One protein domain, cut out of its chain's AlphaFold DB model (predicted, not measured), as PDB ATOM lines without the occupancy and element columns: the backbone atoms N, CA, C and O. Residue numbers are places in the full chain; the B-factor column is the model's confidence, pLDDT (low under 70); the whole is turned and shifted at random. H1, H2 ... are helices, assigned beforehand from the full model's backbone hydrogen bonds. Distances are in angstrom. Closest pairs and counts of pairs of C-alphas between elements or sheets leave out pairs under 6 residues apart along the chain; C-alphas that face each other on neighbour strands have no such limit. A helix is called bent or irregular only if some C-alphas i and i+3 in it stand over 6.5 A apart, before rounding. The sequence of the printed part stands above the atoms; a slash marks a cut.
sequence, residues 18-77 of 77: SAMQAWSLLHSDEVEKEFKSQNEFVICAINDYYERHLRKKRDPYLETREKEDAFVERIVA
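This is residues 18 to 77 of the 77 residues of an uncharacterized protein of uncultured Clostridium sp (UniProt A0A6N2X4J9). An open, stretched-out chain of four helices: the long helix H3 is a rod, the two short helices H1 and H2 gather at its first end, and H4 turns off beyond its far end as a free arm, so that H3 and H4 make a wide corner. Residues 18 to 24 of H1 stick out at one end, and residues 45 to 77, with most of H3 and the whole of H4, stand free of the rest. The printed part has 60 residues with four named helices, H1, H2, H3 and H4 in that order along the chain, and no named strand; the class is all helix. The whole is extended, with a radius of gyration of the C-alphas of 16.9 A, and elongated, spanning 45 by 27 by 22 A.

The first helix, H1, residues 18 to 26, is joined by a tight link of 2 residues to H2, residues 29 to 34. H1 and H2 are close but not clearly touching, with the C-alphas of Leu 25 and Val 31 the closest at 7.3 A. They run the same way at a steep tilt of 59 degrees. A tight link of 3 residues leads on to H3, residues 38 to 58. H1 and H3 only just touch, with 3 pairs of C-alphas within 8 A, and H3 does so with residues 38 to 42 alone. Their closest C-alphas are those of Leu 26 and Gln 38, 6.7 A apart, and they run opposite ways at a steep tilt of 51 degrees. H2 and H3 touch only at the corner by their link, and only just, again with 3 pairs of C-alphas within 8 A. Here H3 takes part with residues 38 to 41 alone; the closest C-alphas are those of Val 31 and Phe 41, 7.0 A apart, and the lines are about perpendicular at 79 degrees. A further tight link of 3 residues joins H3 to H4, residues 62 to 76. H3 and H4 are close but not clearly touching, with the C-alphas of Lys 56 and Leu 62 the closest at 6.7 A. Their lines are about perpendicular at 76 degrees, and their centres are 25.3 A apart. H4 touches no helix; H1 and H4 are apart, and so are H2 and H4. In H1, H2, H3 and H4, every backbone O i to N i+4 pair is within hydrogen-bond range.

H1 begins at Ser 18, whose C-alpha is at (4.382, 34.374, 36.234), and ends at Leu 26. H2 runs from Asp 29 to Glu 34, six residues. H3, the longest helix with 21 residues, begins at Gln 38, C-alpha at (9.854, 41.924, 51.520), and reaches Arg 58, C-alpha at (-18.590, 32.654, 47.804), a length of 30.1 A from first to last C-alpha. H4 runs from Leu 62 to Val 76, 20.8 A from first to last C-alpha, and its last C-alpha is at (-30.297, 56.492, 36.757). None of these helices is bent.

The two C-alphas farthest apart are those of Ser 37 and Val 76, at 45.9 A. The first and last printed C-alphas, Ser 18 and Ala 77, are 40.8 A apart. The printed part has no cut, and no link is long. Ala 77 is the chain's last residue, while the printed part begins at residue 18 of a chain of 77. The mean pLDDT of the printed part is 83.4. The model's confidence is under 70 in 11 residues, namely residues 59 to 68 and residue 77, and the mean pLDDT of H4 is 70.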
ATOM      1  N   SER A  18       4.994  33.958  34.969       90.69
ATOM      2  CA  SER A  18       4.382  34.374  36.234       90.69
ATOM      3  C   SER A  18       5.388  34.418  37.385       90.69
ATOM      4  O   SER A  18       5.320  35.303  38.235       90.69
ATOM      5  N   ALA A  19       6.361  33.503  37.403       91.38
ATOM      6  CA  ALA A  19       7.403  33.499  38.421       91.38
ATOM      7  C   ALA A  19       8.436  34.608  38.180       91.38
ATOM      8  O   ALA A  19       8.911  35.198  39.146       91.38
ATOM      9  N   MET A  20       8.758  34.925  36.921       94.19
ATOM     10  CA  MET A  20       9.612  36.070  36.590       94.19
ATOM     11  C   MET A  20       8.941  37.391  36.958       94.19
ATOM     12  O   MET A  20       9.566  38.233  37.595       94.19
ATOM     13  N   GLN A  21       7.659  37.548  36.635       93.69
ATOM     14  CA  GLN A  21       6.896  38.734  37.002       93.69
ATOM     15  C   GLN A  21       6.818  38.896  38.525       93.69
ATOM     16  O   GLN A  21       7.101  39.973  39.042       93.69
ATOM     17  N   ALA A  22       6.493  37.823  39.255       92.94
ATOM     18  CA  ALA A  22       6.467  37.847  40.715       92.94
ATOM     19  C   ALA A  22       7.845  38.187  41.311       92.94
ATOM     20  O   ALA A  22       7.925  38.935  42.283       92.94
ATOM     21  N   TRP A  23       8.925  37.681  40.709       93.31
ATOM     22  CA  TRP A  23      10.291  38.017  41.106       93.31
ATOM     23  C   TRP A  23      10.604  39.503  40.911       93.31
ATOM     24  O   TRP A  23      11.155  40.124  41.820       93.31
ATOM     25  N   SER A  24      10.245  40.075  39.760       92.38
ATOM     26  CA  SER A  24      10.446  41.499  39.468       92.38
ATOM     27  C   SER A  24       9.660  42.401  40.415       92.38
ATOM     28  O   SER A  24      10.215  43.377  40.899       92.38
ATOM     29  N   LEU A  25       8.405  42.057  40.725       92.25
ATOM     30  CA  LEU A  25       7.583  42.815  41.676       92.25
ATOM     31  C   LEU A  25       8.166  42.768  43.093       92.25
ATOM     32  O   LEU A  25       8.263  43.794  43.747       92.25
ATOM     33  N   LEU A  26       8.605  41.593  43.557       92.31
ATOM     34  CA  LEU A  26       9.180  41.429  44.898       92.31
ATOM     35  C   LEU A  26      10.460  42.260  45.126       92.31
ATOM     36  O   LEU A  26      10.805  42.559  46.269       92.31
ATOM     37  N   HIS A  27      11.172  42.593  44.049       90.31
ATOM     38  CA  HIS A  27      12.422  43.355  44.077       90.31
ATOM     39  C   HIS A  27      12.277  44.736  43.430       90.31
ATOM     40  O   HIS A  27      13.272  45.290  42.967       90.31
ATOM     41  N   SER A  28      11.057  45.266  43.337       93.19
ATOM     42  CA  SER A  28      10.840  46.606  42.802       93.19
ATOM     43  C   SER A  28      11.083  47.670  43.874       93.19
ATOM     44  O   SER A  28      10.887  47.433  45.071       93.19
ATOM     45  N   ASP A  29      11.476  48.864  43.434       91.06
ATOM     46  CA  ASP A  29      11.714  50.008  44.315       91.06
ATOM     47  C   ASP A  29      10.449  50.406  45.088       91.06
ATOM     48  O   ASP A  29      10.530  50.921  46.202       91.06
ATOM     49  N   GLU A  30       9.271  50.211  44.494       90.88
ATOM     50  CA  GLU A  30       7.986  50.498  45.129       90.88
ATOM     51  C   GLU A  30       7.772  49.602  46.349       90.88
ATOM     52  O   GLU A  30       7.400  50.097  47.410       90.88
ATOM     53  N   VAL A  31       8.083  48.304  46.242       89.00
ATOM     54  CA  VAL A  31       7.955  47.374  47.371       89.00
ATOM     55  C   VAL A  31       8.933  47.722  48.493       89.00
ATOM     56  O   VAL A  31       8.568  47.655  49.666       89.00
ATOM     57  N   GLU A  32      10.155  48.134  48.158       87.69
ATOM     58  CA  GLU A  32      11.141  48.562  49.157       87.69
ATOM     59  C   GLU A  32      10.744  49.872  49.862       87.69
ATOM     60  O   GLU A  32      11.022  50.045  51.048       87.69
ATOM     61  N   LYS A  33      10.070  50.789  49.157       90.44
ATOM     62  CA  LYS A  33       9.627  52.080  49.711       90.44
ATOM     63  C   LYS A  33       8.341  51.980  50.528       90.44
ATOM     64  O   LYS A  33       8.197  52.701  51.514       90.44
ATOM     65  N   GLU A  34       7.396  51.144  50.105       91.12
ATOM     66  CA  GLU A  34       6.050  51.088  50.691       91.12
ATOM     67  C   GLU A  34       5.923  50.088  51.848       91.12
ATOM     68  O   GLU A  34       5.055  50.254  52.707       91.12
ATOM     69  N   PHE A  35       6.787  49.070  51.912       91.75
ATOM     70  CA  PHE A  35       6.705  48.003  52.912       91.75
ATOM     71  C   PHE A  35       7.941  47.993  53.810       91.75
ATOM     72  O   PHE A  35       9.056  48.263  53.374       91.75
ATOM     73  N   LYS A  36       7.780  47.616  55.083       88.38
ATOM     74  CA  LYS A  36       8.909  47.553  56.032       88.38
ATOM     75  C   LYS A  36       9.853  46.396  55.718       88.38
ATOM     76  O   LYS A  36      10.988  46.386  56.186       88.38
ATOM     77  N   SER A  37       9.374  45.378  55.000       88.19
ATOM     78  CA  SER A  37      10.193  44.267  54.517       88.19
ATOM     79  C   SER A  37       9.535  43.543  53.344       88.19
ATOM     80  O   SER A  37       8.309  43.507  53.224       88.19
ATOM     81  N   GLN A  38      10.348  42.843  52.552       88.56
ATOM     82  CA  GLN A  38       9.854  41.924  51.520       88.56
ATOM     83  C   GLN A  38       8.911  40.856  52.096       88.56
ATOM     84  O   GLN A  38       7.941  40.470  51.453       88.56
ATOM     85  N   ASN A  39       9.159  40.397  53.326       89.06
ATOM     86  CA  ASN A  39       8.292  39.427  53.989       89.06
ATOM     87  C   ASN A  39       6.901  40.005  54.282       89.06
ATOM     88  O   ASN A  39       5.911  39.306  54.097       89.06
ATOM     89  N   GLU A  40       6.820  41.266  54.714       91.56
ATOM     90  CA  GLU A  40       5.543  41.954  54.942       91.56
ATOM     91  C   GLU A  40       4.746  42.050  53.638       91.56
ATOM     92  O   GLU A  40       3.582  41.656  53.606       91.56
ATOM     93  N   PHE A  41       5.402  42.446  52.542       93.75
ATOM     94  CA  PHE A  41       4.788  42.458  51.215       93.75
ATOM     95  C   PHE A  41       4.264  41.075  50.800       93.75
ATOM     96  O   PHE A  41       3.109  40.942  50.395       93.75
ATOM     97  N   VAL A  42       5.081  40.025  50.949       92.31
ATOM     98  CA  VAL A  42       4.687  38.648  50.604       92.31
ATOM     99  C   VAL A  42       3.480  38.192  51.428       92.31
ATOM    100  O   VAL A  42       2.556  37.595  50.877       92.31
ATOM    101  N   ILE A  43       3.453  38.488  52.730       91.81
ATOM    102  CA  ILE A  43       2.327  38.144  53.610       91.81
ATOM    103  C   ILE A  43       1.054  38.875  53.163       91.81
ATOM    104  O   ILE A  43       0.011  38.236  53.005       91.81
ATOM    105  N   CYS A  44       1.138  40.185  52.916       93.62
ATOM    106  CA  CYS A  44       0.015  40.984  52.428       93.62
ATOM    107  C   CYS A  44      -0.526  40.450  51.097       93.62
ATOM    108  O   CYS A  44      -1.729  40.228  50.975       93.62
ATOM    109  N   ALA A  45       0.352  40.169  50.132       93.12
ATOM    110  CA  ALA A  45      -0.033  39.667  48.818       93.12
ATOM    111  C   ALA A  45      -0.731  38.296  48.889       93.12
ATOM    112  O   ALA A  45      -1.730  38.078  48.201       93.12
ATOM    113  N   ILE A  46      -0.240  37.377  49.734       93.19
ATOM    114  CA  ILE A  46      -0.858  36.055  49.934       93.19
ATOM    115  C   ILE A  46      -2.261  36.199  50.527       93.19
ATOM    116  O   ILE A  46      -3.204  35.595  50.010       93.19
ATOM    117  N   ASN A  47      -2.405  36.997  51.588       94.38
ATOM    118  CA  ASN A  47      -3.687  37.184  52.263       94.38
ATOM    119  C   ASN A  47      -4.712  37.847  51.335       94.38
ATOM    120  O   ASN A  47      -5.807  37.318  51.159       94.38
ATOM    121  N   ASP A  48      -4.330  38.935  50.666       94.25
ATOM    122  CA  ASP A  48      -5.197  39.662  49.737       94.25
ATOM    123  C   ASP A  48      -5.608  38.796  48.531       94.25
ATOM    124  O   ASP A  48      -6.769  38.779  48.116       94.25
ATOM    125  N   TYR A  49      -4.682  38.012  47.964       93.00
ATOM    126  CA  TYR A  49      -5.031  37.068  46.901       93.00
ATOM    127  C   TYR A  49      -6.011  35.991  47.388       93.00
ATOM    128  O   TYR A  49      -6.991  35.691  46.701       93.00
ATOM    129  N   TYR A  50      -5.775  35.419  48.571       92.19
ATOM    130  CA  TYR A  50      -6.630  34.375  49.129       92.19
ATOM    131  C   TYR A  50      -8.035  34.891  49.455       92.19
ATOM    132  O   TYR A  50      -9.025  34.242  49.112       92.19
ATOM    133  N   GLU A  51      -8.150  36.082  50.042       91.94
ATOM    134  CA  GLU A  51      -9.439  36.723  50.309       91.94
ATOM    135  C   GLU A  51     -10.211  37.005  49.019       91.94
ATOM    136  O   GLU A  51     -11.391  36.657  48.924       91.94
ATOM    137  N   ARG A  52      -9.548  37.545  47.987       89.88
ATOM    138  CA  ARG A  52     -10.161  37.749  46.664       89.88
ATOM    139  C   ARG A  52     -10.623  36.433  46.045       89.88
ATOM    140  O   ARG A  52     -11.733  36.362  45.519       89.88
ATOM    141  N   HIS A  53      -9.813  35.379  46.143       88.62
ATOM    142  CA  HIS A  53     -10.173  34.049  45.659       88.62
ATOM    143  C   HIS A  53     -11.397  33.482  46.398       88.62
ATOM    144  O   HIS A  53     -12.327  32.973  45.769       88.62
ATOM    145  N   LEU A  54     -11.448  33.617  47.727       88.56
ATOM    146  CA  LEU A  54     -12.595  33.191  48.529       88.56
ATOM    147  C   LEU A  54     -13.850  34.007  48.237       88.56
ATOM    148  O   LEU A  54     -14.937  33.432  48.187       88.56
ATOM    149  N   ARG A  55     -13.721  35.320  48.028       85.00
ATOM    150  CA  ARG A  55     -14.846  36.192  47.688       85.00
ATOM    151  C   ARG A  55     -15.477  35.769  46.362       85.00
ATOM    152  O   ARG A  55     -16.681  35.549  46.328       85.00
ATOM    153  N   LYS A  56     -14.661  35.520  45.331       80.50
ATOM    154  CA  LYS A  56     -15.128  34.972  44.043       80.50
ATOM    155  C   LYS A  56     -15.784  33.596  44.183       80.50
ATOM    156  O   LYS A  56     -16.744  33.294  43.489       80.50
ATOM    157  N   LYS A  57     -15.282  32.747  45.086       80.88
ATOM    158  CA  LYS A  57     -15.875  31.425  45.337       80.88
ATOM    159  C   LYS A  57     -17.215  31.506  46.080       80.88
ATOM    160  O   LYS A  57     -18.083  30.674  45.841       80.88
ATOM    161  N   ARG A  58     -17.362  32.454  47.013       79.38
ATOM    162  CA  ARG A  58     -18.590  32.654  47.804       79.38
ATOM    163  C   ARG A  58     -19.678  33.390  47.032       79.38
ATOM    164  O   ARG A  58     -20.846  33.131  47.287       79.38
ATOM    165  N   ASP A  59     -19.294  34.257  46.105       67.69
ATOM    166  CA  ASP A  59     -20.214  34.954  45.217       67.69
ATOM    167  C   ASP A  59     -19.780  34.763  43.753       67.69
ATOM    168  O   ASP A  59     -19.012  35.570  43.216       67.69
ATOM    169  N   PRO A  60     -20.258  33.687  43.095       64.75
ATOM    170  CA  PRO A  60     -19.978  33.421  41.684       64.75
ATOM    171  C   PRO A  60     -20.455  34.529  40.733       64.75
ATOM    172  O   PRO A  60     -20.046  34.537  39.575       64.75
ATOM    173  N   TYR A  61     -21.307  35.447  41.206       60.22
ATOM    174  CA  TYR A  61     -21.911  36.523  40.425       60.22
ATOM    175  C   TYR A  61     -21.417  37.917  40.838       60.22
ATOM    176  O   TYR A  61     -21.959  38.913  40.357       60.22
ATOM    177  N   LEU A  62     -20.374  38.025  41.670       61.31
ATOM    178  CA  LEU A  62     -19.846  39.318  42.126       61.31
ATOM    179  C   LEU A  62     -19.430  40.222  40.951       61.31
ATOM    180  O   LEU A  62     -19.772  41.398  40.919       61.31
ATOM    181  N   GLU A  63     -18.747  39.658  39.948       58.50
ATOM    182  CA  GLU A  63     -18.329  40.409  38.753       58.50
ATOM    183  C   GLU A  63     -19.515  40.843  37.879       58.50
ATOM    184  O   GLU A  63     -19.440  41.873  37.212       58.50
ATOM    185  N   THR A  64     -20.607  40.072  37.854       59.69
ATOM    186  CA  THR A  64     -21.843  40.460  37.159       59.69
ATOM    187  C   THR A  64     -22.603  41.529  37.933       59.69
ATOM    188  O   THR A  64     -23.102  42.458  37.314       59.69
ATOM    189  N   ARG A  65     -22.603  41.473  39.269       60.34
ATOM    190  CA  ARG A  65     -23.310  42.432  40.118       60.34
ATOM    191  C   ARG A  65     -22.643  43.807  40.145       60.34
ATOM    192  O   ARG A  65     -23.334  44.797  39.978       60.34
ATOM    193  N   GLU A  66     -21.313  43.880  40.236       69.12
ATOM    194  CA  GLU A  66     -20.589  45.162  40.125       69.12
ATOM    195  C   GLU A  66     -20.790  45.818  38.743       69.12
ATOM    196  O   GLU A  66     -20.899  47.038  38.636       69.12
ATOM    197  N   LYS A  67     -20.879  45.016  37.670       67.56
ATOM    198  CA  LYS A  67     -21.170  45.516  36.315       67.56
ATOM    199  C   LYS A  67     -22.623  45.954  36.148       67.56
ATOM    200  O   LYS A  67     -22.868  46.937  35.455       67.56
ATOM    201  N   GLU A  68     -23.563  45.229  36.746       66.88
ATOM    202  CA  GLU A  68     -24.982  45.593  36.761       66.88
ATOM    203  C   GLU A  68     -25.214  46.869  37.574       66.88
ATOM    204  O   GLU A  68     -25.867  47.776  37.067       66.88
ATOM    205  N   ASP A  69     -24.612  47.004  38.758       73.44
ATOM    206  CA  ASP A  69     -24.710  48.213  39.583       73.44
ATOM    207  C   ASP A  69     -24.106  49.428  38.854       73.44
ATOM    208  O   ASP A  69     -24.763  50.463  38.737       73.44
ATOM    209  N   ALA A  70     -22.922  49.291  38.241       76.31
ATOM    210  CA  ALA A  70     -22.317  50.354  37.427       76.31
ATOM    211  C   ALA A  70     -23.157  50.718  36.184       76.31
ATOM    212  O   ALA A  70     -23.152  51.861  35.721       76.31
ATOM    213  N   PHE A  71     -23.879  49.749  35.615       72.44
ATOM    214  CA  PHE A  71     -24.806  49.989  34.512       72.44
ATOM    215  C   PHE A  71     -26.077  50.711  34.979       72.44
ATOM    216  O   PHE A  71     -26.518  51.646  34.313       72.44
ATOM    217  N   VAL A  72     -26.638  50.331  36.131       77.69
ATOM    218  CA  VAL A  72     -27.803  50.989  36.739       77.69
ATOM    219  C   VAL A  72     -27.471  52.425  37.137       77.69
ATOM    220  O   VAL A  72     -28.235  53.324  36.795       77.69
ATOM    221  N   GLU A  73     -26.318  52.676  37.761       78.44
ATOM    222  CA  GLU A  73     -25.863  54.038  38.075       78.44
ATOM    223  C   GLU A  73     -25.770  54.916  36.821       78.44
ATOM    224  O   GLU A  73     -26.139  56.085  36.858       78.44
ATOM    225  N   ARG A  74     -25.359  54.347  35.681       74.88
ATOM    226  CA  ARG A  74     -25.295  55.060  34.398       74.88
ATOM    227  C   ARG A  74     -26.662  55.313  33.748       74.88
ATOM    228  O   ARG A  74     -26.757  56.201  32.908       74.88
ATOM    229  N   ILE A  75     -27.688  54.524  34.069       76.94
ATOM    230  CA  ILE A  75     -29.064  54.718  33.572       76.94
ATOM    231  C   ILE A  75     -29.855  55.684  34.458       76.94
ATOM    232  O   ILE A  75     -30.742  56.377  33.966       76.94
ATOM    233  N   VAL A  76     -29.582  55.679  35.763       74.00
ATOM    234  CA  VAL A  76     -30.297  56.492  36.757       74.00
ATOM    235  C   VAL A  76     -29.701  57.905  36.889       74.00
ATOM    236  O   VAL A  76     -30.407  58.800  37.354       74.00
ATOM    237  N   ALA A  77     -28.447  58.118  36.465       53.62
ATOM    238  CA  ALA A  77     -27.813  59.437  36.315       53.62
ATOM    239  C   ALA A  77     -28.276  60.181  35.052       53.62
ATOM    240  O   ALA A  77     -28.459  61.417  35.148       53.62
TER     241      ALA A  77